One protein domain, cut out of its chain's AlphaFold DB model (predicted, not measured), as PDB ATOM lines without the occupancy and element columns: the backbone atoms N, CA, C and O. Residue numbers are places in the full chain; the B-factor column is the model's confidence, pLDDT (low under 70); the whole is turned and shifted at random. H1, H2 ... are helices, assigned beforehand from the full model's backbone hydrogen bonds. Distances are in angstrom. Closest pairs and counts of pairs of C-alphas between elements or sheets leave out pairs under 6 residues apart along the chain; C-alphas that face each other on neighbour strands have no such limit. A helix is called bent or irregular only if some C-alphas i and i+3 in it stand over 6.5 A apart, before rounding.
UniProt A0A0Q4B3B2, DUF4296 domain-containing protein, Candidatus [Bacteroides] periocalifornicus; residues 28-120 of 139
ATOM      1  N   SER A  28      37.233 -18.119 -24.510       51.25
ATOM      2  CA  SER A  28      35.794 -18.281 -24.489       51.25
ATOM      3  C   SER A  28      35.204 -17.038 -23.864       51.25
ATOM      4  O   SER A  28      35.483 -16.696 -22.718       51.25
ATOM      5  N   GLY A  29      34.395 -16.338 -24.658       61.19
ATOM      6  CA  GLY A  29      33.415 -15.432 -24.088       61.19
ATOM      7  C   GLY A  29      32.585 -16.177 -23.041       61.19
ATOM      8  O   GLY A  29      32.529 -17.409 -23.015       61.19
ATOM      9  N   ASN A  30      31.919 -15.427 -22.172       81.31
ATOM     10  CA  ASN A  30      31.091 -16.019 -21.120       81.31
ATOM     11  C   ASN A  30      29.897 -16.829 -21.667       81.31
ATOM     12  O   ASN A  30      29.195 -17.454 -20.883       81.31
ATOM     13  N   ILE A  31      29.661 -16.827 -22.983       88.06
ATOM     14  CA  ILE A  31      28.535 -17.481 -23.649       88.06
ATOM     15  C   ILE A  31      29.065 -18.561 -24.599       88.06
ATOM     16  O   ILE A  31      29.979 -18.319 -25.394       88.06
ATOM     17  N   ILE A  32      28.480 -19.754 -24.512       88.69
ATOM     18  CA  ILE A  32      28.732 -20.873 -25.416       88.69
ATOM     19  C   ILE A  32      28.145 -20.508 -26.790       88.69
ATOM     20  O   ILE A  32      26.965 -20.162 -26.871       88.69
ATOM     21  N   PRO A  33      28.931 -20.589 -27.880       90.12
ATOM     22  CA  PRO A  33      28.421 -20.313 -29.218       90.12
ATOM     23  C   PRO A  33      27.244 -21.225 -29.598       90.12
ATOM     24  O   PRO A  33      27.112 -22.337 -29.090       90.12
ATOM     25  N   THR A  34      26.423 -20.791 -30.548       90.31
ATOM     26  CA  THR A  34      25.181 -21.476 -30.943       90.31
ATOM     27  C   THR A  34      25.387 -22.938 -31.340       90.31
ATOM     28  O   THR A  34      24.761 -23.818 -30.766       90.31
ATOM     29  N   ALA A  35      26.314 -23.225 -32.258       90.38
ATOM     30  CA  ALA A  35      26.555 -24.585 -32.755       90.38
ATOM     31  C   ALA A  35      26.959 -25.615 -31.664       90.38
ATOM     32  O   ALA A  35      26.383 -26.708 -31.618       90.38
ATOM     33  N   PRO A  36      27.923 -25.325 -30.762       91.06
ATOM     34  CA  PRO A  36      28.217 -26.220 -29.645       91.06
ATOM     35  C   PRO A  36      27.068 -26.298 -28.634       91.06
ATOM     36  O   PRO A  36      26.808 -27.383 -28.116       91.06
ATOM     37  N   PHE A  37      26.350 -25.199 -28.384       90.88
ATOM     38  CA  PHE A  37      25.188 -25.218 -27.495       90.88
ATOM     39  C   PHE A  37      24.065 -26.115 -28.040       90.88
ATOM     40  O   PHE A  37      23.584 -26.983 -27.318       90.88
ATOM     41  N   GLU A  38      23.735 -26.012 -29.329       91.94
ATOM     42  CA  GLU A  38      22.776 -26.884 -30.024       91.94
ATOM     43  C   GLU A  38      23.143 -28.366 -29.870       91.94
ATOM     44  O   GLU A  38      22.299 -29.208 -29.564       91.94
ATOM     45  N   THR A  39      24.431 -28.697 -30.006       91.88
ATOM     46  CA  THR A  39      24.914 -30.075 -29.832       91.88
ATOM     47  C   THR A  39      24.752 -30.570 -28.395       91.88
ATOM     48  O   THR A  39      24.362 -31.720 -28.188       91.88
ATOM     49  N   ILE A  40      25.037 -29.721 -27.407       90.38
ATOM     50  CA  ILE A  40      24.855 -30.048 -25.987       90.38
ATOM     51  C   ILE A  40      23.375 -30.288 -25.683       90.38
ATOM     52  O   ILE A  40      23.044 -31.291 -25.053       90.38
ATOM     53  N   VAL A  41      22.490 -29.412 -26.167       88.81
ATOM     54  CA  VAL A  41      21.036 -29.535 -25.998       88.81
ATOM     55  C   VAL A  41      20.540 -30.831 -26.639       88.81
ATOM     56  O   VAL A  41      19.874 -31.621 -25.977       88.81
ATOM     57  N   TYR A  42      20.949 -31.128 -27.876       88.88
ATOM     58  CA  TYR A  42      20.643 -32.400 -28.533       88.88
ATOM     59  C   TYR A  42      21.050 -33.613 -27.683       88.88
ATOM     60  O   TYR A  42      20.243 -34.514 -27.460       88.88
ATOM     61  N   GLN A  43      22.285 -33.640 -27.176       88.50
ATOM     62  CA  GLN A  43      22.780 -34.761 -26.373       88.50
ATOM     63  C   GLN A  43      22.026 -34.898 -25.044       88.50
ATOM     64  O   GLN A  43      21.715 -36.018 -24.643       88.50
ATOM     65  N   ALA A  44      21.691 -33.783 -24.394       84.19
ATOM     66  CA  ALA A  44      20.885 -33.773 -23.178       84.19
ATOM     67  C   ALA A  44      19.469 -34.326 -23.418       84.19
ATOM     68  O   ALA A  44      18.978 -35.138 -22.636       84.19
ATOM     69  N   LEU A  45      18.828 -33.947 -24.527       81.69
ATOM     70  CA  LEU A  45      17.484 -34.417 -24.878       81.69
ATOM     71  C   LEU A  45      17.461 -35.905 -25.231       81.69
ATOM     72  O   LEU A  45      16.574 -36.630 -24.783       81.69
ATOM     73  N   VAL A  46      18.448 -36.369 -26.001       83.62
ATOM     74  CA  VAL A  46      18.596 -37.793 -26.316       83.62
ATOM     75  C   VAL A  46      18.851 -38.601 -25.041       83.62
ATOM     76  O   VAL A  46      18.234 -39.648 -24.860       83.62
ATOM     77  N   ALA A  47      19.687 -38.100 -24.124       80.31
ATOM     78  CA  ALA A  47      19.934 -38.746 -22.833       80.31
ATOM     79  C   ALA A  47      18.671 -38.842 -21.955       80.31
ATOM     80  O   ALA A  47      18.550 -39.779 -21.170       80.31
ATOM     81  N   ASN A  48      17.720 -37.919 -22.117       71.25
ATOM     82  CA  ASN A  48      16.434 -37.926 -21.415       71.25
ATOM     83  C   ASN A  48      15.359 -38.831 -22.014       71.25
ATOM     84  O   ASN A  48      14.289 -38.957 -21.424       71.25
ATOM     85  N   GLY A  49      15.603 -39.461 -23.163       68.88
ATOM     86  CA  GLY A  49      14.649 -40.409 -23.740       68.88
ATOM     87  C   GLY A  49      13.394 -39.779 -24.358       68.88
ATOM     88  O   GLY A  49      12.420 -40.492 -24.555       68.88
ATOM     89  N   ILE A  50      13.437 -38.486 -24.710       59.50
ATOM     90  CA  ILE A  50      12.398 -37.756 -25.465       59.50
ATOM     91  C   ILE A  50      11.001 -37.842 -24.817       59.50
ATOM     92  O   ILE A  50      10.158 -38.650 -25.194       59.50
ATOM     93  N   ALA A  51      10.713 -36.916 -23.903       50.53
ATOM     94  CA  ALA A  51       9.344 -36.489 -23.617       50.53
ATOM     95  C   ALA A  51       9.196 -35.059 -24.155       50.53
ATOM     96  O   ALA A  51       9.633 -34.097 -23.528       50.53
ATOM     97  N   THR A  52       8.712 -34.931 -25.388       53.75
ATOM     98  CA  THR A  52       8.660 -33.663 -26.128       53.75
ATOM     99  C   THR A  52       7.343 -32.929 -25.944       53.75
ATOM    100  O   THR A  52       6.322 -33.364 -26.466       53.75
ATOM    101  N   GLU A  53       7.440 -31.741 -25.357       58.97
ATOM    102  CA  GLU A  53       6.866 -30.510 -25.907       58.97
ATOM    103  C   GLU A  53       8.030 -29.508 -26.011       58.97
ATOM    104  O   GLU A  53       8.856 -29.443 -25.096       58.97
ATOM    105  N   VAL A  54       8.153 -28.755 -27.114       61.56
ATOM    106  CA  VAL A  54       9.186 -27.696 -27.250       61.56
ATOM    107  C   VAL A  54       9.067 -26.700 -26.091       61.56
ATOM    108  O   VAL A  54      10.076 -26.293 -25.516       61.56
ATOM    109  N   ASP A  55       7.833 -26.443 -25.652       63.97
ATOM    110  CA  ASP A  55       7.497 -25.660 -24.463       63.97
ATOM    111  C   ASP A  55       8.044 -26.274 -23.164       63.97
ATOM    112  O   ASP A  55       8.507 -25.560 -22.275       63.97
ATOM    113  N   SER A  56       8.083 -27.605 -23.052       68.31
ATOM    114  CA  SER A  56       8.666 -28.288 -21.891       68.31
ATOM    115  C   SER A  56      10.196 -28.217 -21.880       68.31
ATOM    116  O   SER A  56      10.808 -28.262 -20.812       68.31
ATOM    117  N   ILE A  57      10.835 -28.118 -23.048       71.00
ATOM    118  CA  ILE A  57      12.295 -28.018 -23.149       71.00
ATOM    119  C   ILE A  57      12.743 -26.575 -22.934       71.00
ATOM    120  O   ILE A  57      13.667 -26.329 -22.161       71.00
ATOM    121  N   SER A  58      12.079 -25.616 -23.580       72.25
ATOM    122  CA  SER A  58      12.342 -24.192 -23.376       72.25
ATOM    123  C   SER A  58      12.119 -23.799 -21.914       72.25
ATOM    124  O   SER A  58      12.968 -23.118 -21.338       72.25
ATOM    125  N   SER A  59      11.067 -24.310 -21.265       73.25
ATOM    126  CA  SER A  59      10.851 -24.123 -19.824       73.25
ATOM    127  C   SER A  59      11.921 -24.812 -18.974       73.25
ATOM    128  O   SER A  59      12.437 -24.188 -18.054       73.25
ATOM    129  N   ALA A  60      12.363 -26.031 -19.304       72.00
ATOM    130  CA  ALA A  60      13.476 -26.675 -18.599       72.00
ATOM    131  C   ALA A  60      14.797 -25.885 -18.714       72.00
ATOM    132  O   ALA A  60      15.568 -25.827 -17.754       72.00
ATOM    133  N   ILE A  61      15.049 -25.256 -19.866       73.19
ATOM    134  CA  ILE A  61      16.194 -24.364 -20.101       73.19
ATOM    135  C   ILE A  61      16.044 -23.080 -19.281       73.19
ATOM    136  O   ILE A  61      16.981 -22.691 -18.580       73.19
ATOM    137  N   ALA A  62      14.861 -22.464 -19.305       69.81
ATOM    138  CA  ALA A  62      14.546 -21.271 -18.524       69.81
ATOM    139  C   ALA A  62      14.653 -21.524 -17.007       69.81
ATOM    140  O   ALA A  62      15.179 -20.692 -16.267       69.81
ATOM    141  N   GLU A  63      14.235 -22.703 -16.550       70.19
ATOM    142  CA  GLU A  63      14.313 -23.170 -15.161       70.19
ATOM    143  C   GLU A  63      15.691 -23.733 -14.781       70.19
ATOM    144  O   GLU A  63      15.875 -24.196 -13.656       70.19
ATOM    145  N   ARG A  64      16.671 -23.694 -15.697       67.44
ATOM    146  CA  ARG A  64      18.045 -24.198 -15.507       67.44
ATOM    147  C   ARG A  64      18.131 -25.667 -15.088       67.44
ATOM    148  O   ARG A  64      19.092 -26.099 -14.461       67.44
ATOM    149  N   ARG A  65      17.172 -26.494 -15.503       65.19
ATOM    150  CA  ARG A  65      17.212 -27.946 -15.259       65.19
ATOM    151  C   ARG A  65      18.275 -28.672 -16.097       65.19
ATOM    152  O   ARG A  65      18.485 -29.867 -15.906       65.19
ATOM    153  N   ILE A  66      18.976 -27.961 -16.989       61.38
ATOM    154  CA  ILE A  66      20.121 -28.475 -17.762       61.38
ATOM    155  C   ILE A  66      21.333 -28.832 -16.886       61.38
ATOM    156  O   ILE A  66      22.176 -29.613 -17.325       61.38
ATOM    157  N   ASP A  67      21.410 -28.354 -15.643       66.19
ATOM    158  CA  ASP A  67      22.518 -28.661 -14.725       66.19
ATOM    159  C   ASP A  67      22.695 -30.176 -14.472       66.19
ATOM    160  O   ASP A  67      23.800 -30.650 -14.190       66.19
ATOM    161  N   LEU A  68      21.628 -30.963 -14.675       63.91
ATOM    162  CA  LEU A  68      21.649 -32.432 -14.664       63.91
ATOM    163  C   LEU A  68      22.591 -33.040 -15.723       63.91
ATOM    164  O   LEU A  68      23.020 -34.183 -15.580       63.91
ATOM    165  N   TYR A  69      22.969 -32.276 -16.752       74.81
ATOM    166  CA  TYR A  69      23.842 -32.693 -17.856       74.81
ATOM    167  C   TYR A  69      25.240 -32.082 -17.773       74.81
ATOM    168  O   TYR A  69      25.902 -31.903 -18.797       74.81
ATOM    169  N   SER A  70      25.722 -31.799 -16.560       82.88
ATOM    170  CA  SER A  70      27.076 -31.277 -16.332       82.88
ATOM    171  C   SER A  70      28.181 -32.058 -17.034       82.88
ATOM    172  O   SER A  70      29.052 -31.457 -17.662       82.88
ATOM    173  N   GLY A  71      28.091 -33.389 -17.045       83.94
ATOM    174  CA  GLY A  71      29.035 -34.233 -17.778       83.94
ATOM    175  C   GLY A  71      29.046 -33.990 -19.293       83.94
ATOM    176  O   GLY A  71      30.097 -34.116 -19.917       83.94
ATOM    177  N   ILE A  72      27.916 -33.594 -19.888       87.19
ATOM    178  CA  ILE A  72      27.797 -33.364 -21.332       87.19
ATOM    179  C   ILE A  72      28.552 -32.095 -21.718       87.19
ATOM    180  O   ILE A  72      29.485 -32.157 -22.515       87.19
ATOM    181  N   TYR A  73      28.216 -30.939 -21.141       86.81
ATOM    182  CA  TYR A  73      28.871 -29.687 -21.538       86.81
ATOM    183  C   TYR A  73      30.342 -29.614 -21.106       86.81
ATOM    184  O   TYR A  73      31.149 -29.001 -21.808       86.81
ATOM    185  N   GLN A  74      30.721 -30.286 -20.014       89.19
ATOM    186  CA  GLN A  74      32.123 -30.413 -19.609       89.19
ATOM    187  C   GLN A  74      32.936 -31.245 -20.602       89.19
ATOM    188  O   GLN A  74      34.078 -30.890 -20.890       89.19
ATOM    189  N   ALA A  75      32.351 -32.295 -21.193       88.12
ATOM    190  CA  ALA A  75      33.004 -33.066 -22.252       88.12
ATOM    191  C   ALA A  75      33.272 -32.227 -23.516       88.12
ATOM    192  O   ALA A  75      34.236 -32.483 -24.236       88.12
ATOM    193  N   HIS A  76      32.474 -31.179 -23.753       87.25
ATOM    194  CA  HIS A  76      32.712 -30.185 -24.811       87.25
ATOM    195  C   HIS A  76      33.702 -29.077 -24.407       87.25
ATOM    196  O   HIS A  76      33.997 -28.186 -25.205       87.25
ATOM    197  N   GLY A  77      34.257 -29.138 -23.193       88.31
ATOM    198  CA  GLY A  77      35.239 -28.182 -22.680       88.31
ATOM    199  C   GLY A  77      34.633 -26.904 -22.103       88.31
ATOM    200  O   GLY A  77      35.347 -25.911 -21.975       88.31
ATOM    201  N   TYR A  78      33.339 -26.908 -21.768       88.69
ATOM    202  CA  TYR A  78      32.671 -25.769 -21.144       88.69
ATOM    203  C   TYR A  78      32.531 -25.950 -19.635       88.69
ATOM    204  O   TYR A  78      32.329 -27.045 -19.115       88.69
ATOM    205  N   THR A  79      32.625 -24.839 -18.919       89.44
ATOM    206  CA  THR A  79      32.449 -24.787 -17.467       89.44
ATOM    207  C   THR A  79      30.985 -24.558 -17.099       89.44
ATOM    208  O   THR A  79      30.197 -24.057 -17.902       89.44
ATOM    209  N   GLN A  80      30.622 -24.861 -15.850       86.38
ATOM    210  CA  GLN A  80      29.285 -24.557 -15.332       86.38
ATOM    211  C   GLN A  80      28.968 -23.058 -15.429       86.38
ATOM    212  O   GLN A  80      27.909 -22.699 -15.916       86.38
ATOM    213  N   ALA A  81      29.914 -22.176 -15.092       88.25
ATOM    214  CA  ALA A  81      29.704 -20.728 -15.171       88.25
ATOM    215  C   ALA A  81      29.388 -20.233 -16.599       88.25
ATOM    216  O   ALA A  81      28.615 -19.288 -16.784       88.25
ATOM    217  N   GLN A  82      29.978 -20.872 -17.614       89.19
ATOM    218  CA  GLN A  82      29.673 -20.594 -19.018       89.19
ATOM    219  C   GLN A  82      28.300 -21.124 -19.403       89.19
ATOM    220  O   GLN A  82      27.563 -20.426 -20.095       89.19
ATOM    221  N   MET A  83      27.937 -22.320 -18.934       88.62
ATOM    222  CA  MET A  83      26.593 -22.851 -19.129       88.62
ATOM    223  C   MET A  83      25.548 -21.943 -18.472       88.62
ATOM    224  O   MET A  83      24.657 -21.467 -19.162       88.62
ATOM    225  N   ASP A  84      25.716 -21.569 -17.204       86.88
ATOM    226  CA  ASP A  84      24.817 -20.663 -16.473       86.88
ATOM    227  C   ASP A  84      24.622 -19.326 -17.196       86.88
ATOM    228  O   ASP A  84      23.511 -18.797 -17.304       86.88
ATOM    229  N   SER A  85      25.718 -18.764 -17.705       88.88
ATOM    230  CA  SER A  85      25.697 -17.517 -18.467       88.88
ATOM    231  C   SER A  85      24.988 -17.683 -19.811       88.88
ATOM    232  O   SER A  85      24.245 -16.790 -20.212       88.88
ATOM    233  N   THR A  86      25.163 -18.831 -20.463       90.00
ATOM    234  CA  THR A  86      24.509 -19.187 -21.729       90.00
ATOM    235  C   THR A  86      23.012 -19.410 -21.551       90.00
ATOM    236  O   THR A  86      22.223 -18.849 -22.303       90.00
ATOM    237  N   LEU A  87      22.599 -20.159 -20.526       87.56
ATOM    238  CA  LEU A  87      21.189 -20.392 -20.208       87.56
ATOM    239  C   LEU A  87      20.479 -19.080 -19.877       87.56
ATOM    240  O   LEU A  87      19.370 -18.836 -20.342       87.56
ATOM    241  N   ARG A  88      21.143 -18.189 -19.130       86.81
ATOM    242  CA  ARG A  88      20.619 -16.846 -18.867       86.81
ATOM    243  C   ARG A  88      20.484 -16.017 -20.145       86.81
ATOM    244  O   ARG A  88      19.483 -15.323 -20.276       86.81
ATOM    245  N   TYR A  89      21.466 -16.073 -21.046       89.00
ATOM    246  CA  TYR A  89      21.400 -15.384 -22.334       89.00
ATOM    247  C   TYR A  89      20.204 -15.883 -23.155       89.00
ATOM    248  O   TYR A  89      19.318 -15.101 -23.472       89.00
ATOM    249  N   TYR A  90      20.093 -17.190 -23.406       85.75
ATOM    250  CA  TYR A  90      18.981 -17.732 -24.198       85.75
ATOM    251  C   TYR A  90      17.612 -17.595 -23.519       85.75
ATOM    252  O   TYR A  90      16.607 -17.473 -24.209       85.75
ATOM    253  N   GLY A  91      17.553 -17.515 -22.186       82.94
ATOM    254  CA  GLY A  91      16.326 -17.150 -21.471       82.94
ATOM    255  C   GLY A  91      15.857 -15.708 -21.725       82.94
ATOM    256  O   GLY A  91      14.687 -15.404 -21.514       82.94
ATOM    257  N   GLN A  92      16.747 -14.820 -22.178       85.69
ATOM    258  CA  GLN A  92      16.432 -13.444 -22.585       85.69
ATOM    259  C   GLN A  92      16.240 -13.295 -24.102       85.69
ATOM    260  O   GLN A  92      15.723 -12.270 -24.540       85.69
ATOM    261  N   HIS A  93      16.623 -14.314 -24.877       87.75
ATOM    262  CA  HIS A  93      16.566 -14.362 -26.340       87.75
ATOM    263  C   HIS A  93      15.742 -15.577 -26.806       87.75
ATOM    264  O   HIS A  93      16.296 -16.514 -27.397       87.75
ATOM    265  N   PRO A  94      14.426 -15.611 -26.511       84.06
ATOM    266  CA  PRO A  94      13.574 -16.761 -26.805       84.06
ATOM    267  C   PRO A  94      13.534 -17.102 -28.299       84.06
ATOM    268  O   PRO A  94      13.467 -18.271 -28.648       84.06
ATOM    269  N   GLU A  95      13.650 -16.116 -29.189       88.88
ATOM    270  CA  GLU A  95      13.694 -16.311 -30.640       88.88
ATOM    271  C   GLU A  95      14.956 -17.032 -31.134       88.88
ATOM    272  O   GLU A  95      14.929 -17.711 -32.162       88.88
ATOM    273  N   GLU A  96      16.084 -16.870 -30.437       88.19
ATOM    274  CA  GLU A  96      17.308 -17.613 -30.741       88.19
ATOM    275  C   GLU A  96      17.224 -19.027 -30.177       88.19
ATOM    276  O   GLU A  96      17.633 -19.982 -30.836       88.19
ATOM    277  N   LEU A  97      16.652 -19.162 -28.978       86.94
ATOM    278  CA  LEU A  97      16.426 -20.452 -28.346       86.94
ATOM    279  C   LEU A  97      15.478 -21.332 -29.171       86.94
ATOM    280  O   LEU A  97      15.779 -22.503 -29.383       86.94
ATOM    281  N   ASP A  98      14.382 -20.767 -29.673       87.50
ATOM    282  CA  ASP A  98      13.381 -21.468 -30.484       87.50
ATOM    283  C   ASP A  98      14.010 -22.086 -31.740       87.50
ATOM    284  O   ASP A  98      13.902 -23.286 -31.977       87.50
ATOM    285  N   LYS A  99      14.832 -21.314 -32.462       90.94
ATOM    286  CA  LYS A  99      15.575 -21.810 -33.636       90.94
ATOM    287  C   LYS A  99      16.507 -22.973 -33.307       90.94
ATOM    288  O   LYS A  99      16.647 -23.900 -34.104       90.94
ATOM    289  N   ILE A 100      17.175 -22.914 -32.156       90.06
ATOM    290  CA  ILE A 100      18.058 -23.990 -31.694       90.06
ATOM    291  C   ILE A 100      17.231 -25.240 -31.401       90.06
ATOM    292  O   ILE A 100      17.617 -26.336 -31.804       90.06
ATOM    293  N   LEU A 101      16.087 -25.089 -30.734       87.56
ATOM    294  CA  LEU A 101      15.195 -26.202 -30.425       87.56
ATOM    295  C   LEU A 101      14.598 -26.823 -31.690       87.56
ATOM    296  O   LEU A 101      14.635 -28.046 -31.812       87.56
ATOM    297  N   ASP A 102      14.163 -26.020 -32.660       89.00
ATOM    298  CA  ASP A 102      13.691 -26.491 -33.966       89.00
ATOM    299  C   ASP A 102      14.744 -27.344 -34.677       89.00
ATOM    300  O   ASP A 102      14.462 -28.452 -35.142       89.00
ATOM    301  N   HIS A 103      15.989 -26.862 -34.716       91.12
ATOM    302  CA  HIS A 103      17.112 -27.597 -35.296       91.12
ATOM    303  C   HIS A 103      17.378 -28.920 -34.568       91.12
ATOM    304  O   HIS A 103      17.550 -29.967 -35.203       91.12
ATOM    305  N   VAL A 104      17.378 -28.903 -33.231       89.62
ATOM    306  CA  VAL A 104      17.576 -30.104 -32.413       89.62
ATOM    307  C   VAL A 104      16.458 -31.120 -32.649       89.62
ATOM    308  O   VAL A 104      16.746 -32.304 -32.840       89.62
ATOM    309  N   VAL A 105      15.199 -30.680 -32.678       86.81
ATOM    310  CA  VAL A 105      14.031 -31.536 -32.924       86.81
ATOM    311  C   VAL A 105      14.087 -32.137 -34.325       86.81
ATOM    312  O   VAL A 105      13.947 -33.353 -34.464       86.81
ATOM    313  N   ALA A 106      14.362 -31.330 -35.352       89.31
ATOM    314  CA  ALA A 106      14.505 -31.810 -36.724       89.31
ATOM    315  C   ALA A 106      15.610 -32.871 -36.833       89.31
ATOM    316  O   ALA A 106      15.417 -33.927 -37.442       89.31
ATOM    317  N   ARG A 107      16.752 -32.642 -36.175       90.06
ATOM    318  CA  ARG A 107      17.853 -33.608 -36.118       90.06
ATOM    319  C   ARG A 107      17.436 -34.906 -35.428       90.06
ATOM    320  O   ARG A 107      17.756 -35.980 -35.928       90.06
ATOM    321  N   ILE A 108      16.736 -34.831 -34.298       86.81
ATOM    322  CA  ILE A 108      16.224 -36.010 -33.585       86.81
ATOM    323  C   ILE A 108      15.279 -36.814 -34.487       86.81
ATOM    324  O   ILE A 108      15.462 -38.022 -34.634       86.81
ATOM    325  N   GLN A 109      14.320 -36.153 -35.137       85.94
ATOM    326  CA  GLN A 109      13.376 -36.794 -36.057       85.94
ATOM    327  C   GLN A 109      14.095 -37.479 -37.224       85.94
ATOM    328  O   GLN A 109      13.766 -38.612 -37.574       85.94
ATOM    329  N   GLU A 110      15.115 -36.834 -37.790       89.44
ATOM    330  CA  GLU A 110      15.934 -37.418 -38.850       89.44
ATOM    331  C   GLU A 110      16.655 -38.692 -38.371       89.44
ATOM    332  O   GLU A 110      16.692 -39.694 -39.088       89.44
ATOM    333  N   GLN A 111      17.198 -38.695 -37.149       87.50
ATOM    334  CA  GLN A 111      17.824 -39.890 -36.571       87.50
ATOM    335  C   GLN A 111      16.806 -41.007 -36.319       87.50
ATOM    336  O   GLN A 111      17.087 -42.162 -36.634       87.50
ATOM    337  N   MET A 112      15.611 -40.680 -35.822       84.62
ATOM    338  CA  MET A 112      14.532 -41.659 -35.639       84.62
ATOM    339  C   MET A 112      14.091 -42.269 -36.974       84.62
ATOM    340  O   MET A 112      13.944 -43.485 -37.077       84.62
ATOM    341  N   ALA A 113      13.943 -41.455 -38.022       87.25
ATOM    342  CA  ALA A 113      13.608 -41.934 -39.360       87.25
ATOM    343  C   ALA A 113      14.688 -42.874 -39.921       87.25
ATOM    344  O   ALA A 113      14.364 -43.913 -40.494       87.25
ATOM    345  N   LYS A 114      15.972 -42.548 -39.709       87.75
ATOM    346  CA  LYS A 114      17.102 -43.413 -40.087       87.75
ATOM    347  C   LYS A 114      17.068 -44.750 -39.346       87.75
ATOM    348  O   LYS A 114      17.253 -45.782 -39.981       87.75
ATOM    349  N   LEU A 115      16.805 -44.746 -38.038       85.69
ATOM    350  CA  LEU A 115      16.680 -45.969 -37.236       85.69
ATOM    351  C   LEU A 115      15.514 -46.844 -37.722       85.69
ATOM    352  O   LEU A 115      15.717 -48.023 -37.993       85.69
ATOM    353  N   ASN A 116      14.338 -46.256 -37.953       84.38
ATOM    354  CA  ASN A 116      13.176 -46.977 -38.486       84.38
ATOM    355  C   ASN A 116      13.449 -47.584 -39.871       84.38
ATOM    356  O   ASN A 116      13.044 -48.712 -40.152       84.38
ATOM    357  N   ALA A 117      14.153 -46.857 -40.743       85.88
ATOM    358  CA  ALA A 117      14.549 -47.369 -42.051       85.88
ATOM    359  C   ALA A 117      15.509 -48.565 -41.926       85.88
ATOM    360  O   ALA A 117      15.345 -49.556 -42.636       85.88
ATOM    361  N   LEU A 118      16.469 -48.515 -40.996       82.06
ATOM    362  CA  LEU A 118      17.383 -49.629 -40.718       82.06
ATOM    363  C   LEU A 118      16.645 -50.863 -40.174       82.06
ATOM    364  O   LEU A 118      16.940 -51.981 -40.599       82.06
ATOM    365  N   ASP A 119      15.660 -50.668 -39.299       76.12
ATOM    366  CA  ASP A 119      14.843 -51.758 -38.756       76.12
ATOM    367  C   ASP A 119      13.941 -52.386 -39.828       76.12
ATOM    368  O   ASP A 119      13.815 -53.611 -39.892       76.12
ATOM    369  N   SER A 120      13.395 -51.579 -40.747       69.38
ATOM    370  CA  SER A 120      12.584 -52.071 -41.872       69.38
ATOM    371  C   SER A 120      13.368 -52.919 -42.885       69.38
ATOM    372  O   SER A 120      12.788 -53.748 -43.581       69.38
TER     373      SER A 120
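This is residues 28 to 120 of the 139 residues of the protein "DUF4296 domain-containing protein" of Candidatus [Bacteroides] periocalifornicus (UniProt A0A0Q4B3B2). Look for a compact body of crossed helices, H1 in its middle among H2, H3 and H4, while the long H5 crosses H1 and sticks out as an arm with residues 109 to 120. The 93 printed residues, all helix in class, have five named helices, H1 to H5 in order. The whole is compact, radius of gyration of the C-alphas 13.5 A, spanning 45 by 26 by 20 A.

Find C-alpha 34 at (25.181, -21.476, -30.943); H1 runs from there to residue 47, 19.8 A. Next come H2, residues 54 to 62, 12.1 A, H3, 65 to 75, 18.0 A, and H4, 80 to 92, 18.5 A. H3 is irregular: C-alphas 68 and 71 are 8.2 A apart. H5, residues 94 to 120, runs 38.4 A to C-alpha 120 at (12.584, -52.071, -41.872).

H1 touches residues 100 to 108 of H5 alone, at a steep tilt of 50 degrees; closest are C-alphas Tyr 42 and Val 104, 5.5 A. Every O i to N i+4 pair is within hydrogen-bond range in H1, H2 and H4, 22 of 23 in H5, and 3 of 7 in H3, beside 4 of 8 O i to N i+3 pairs.

The printed part has no cut and no long link. Low confidence includes residues 49 to 56.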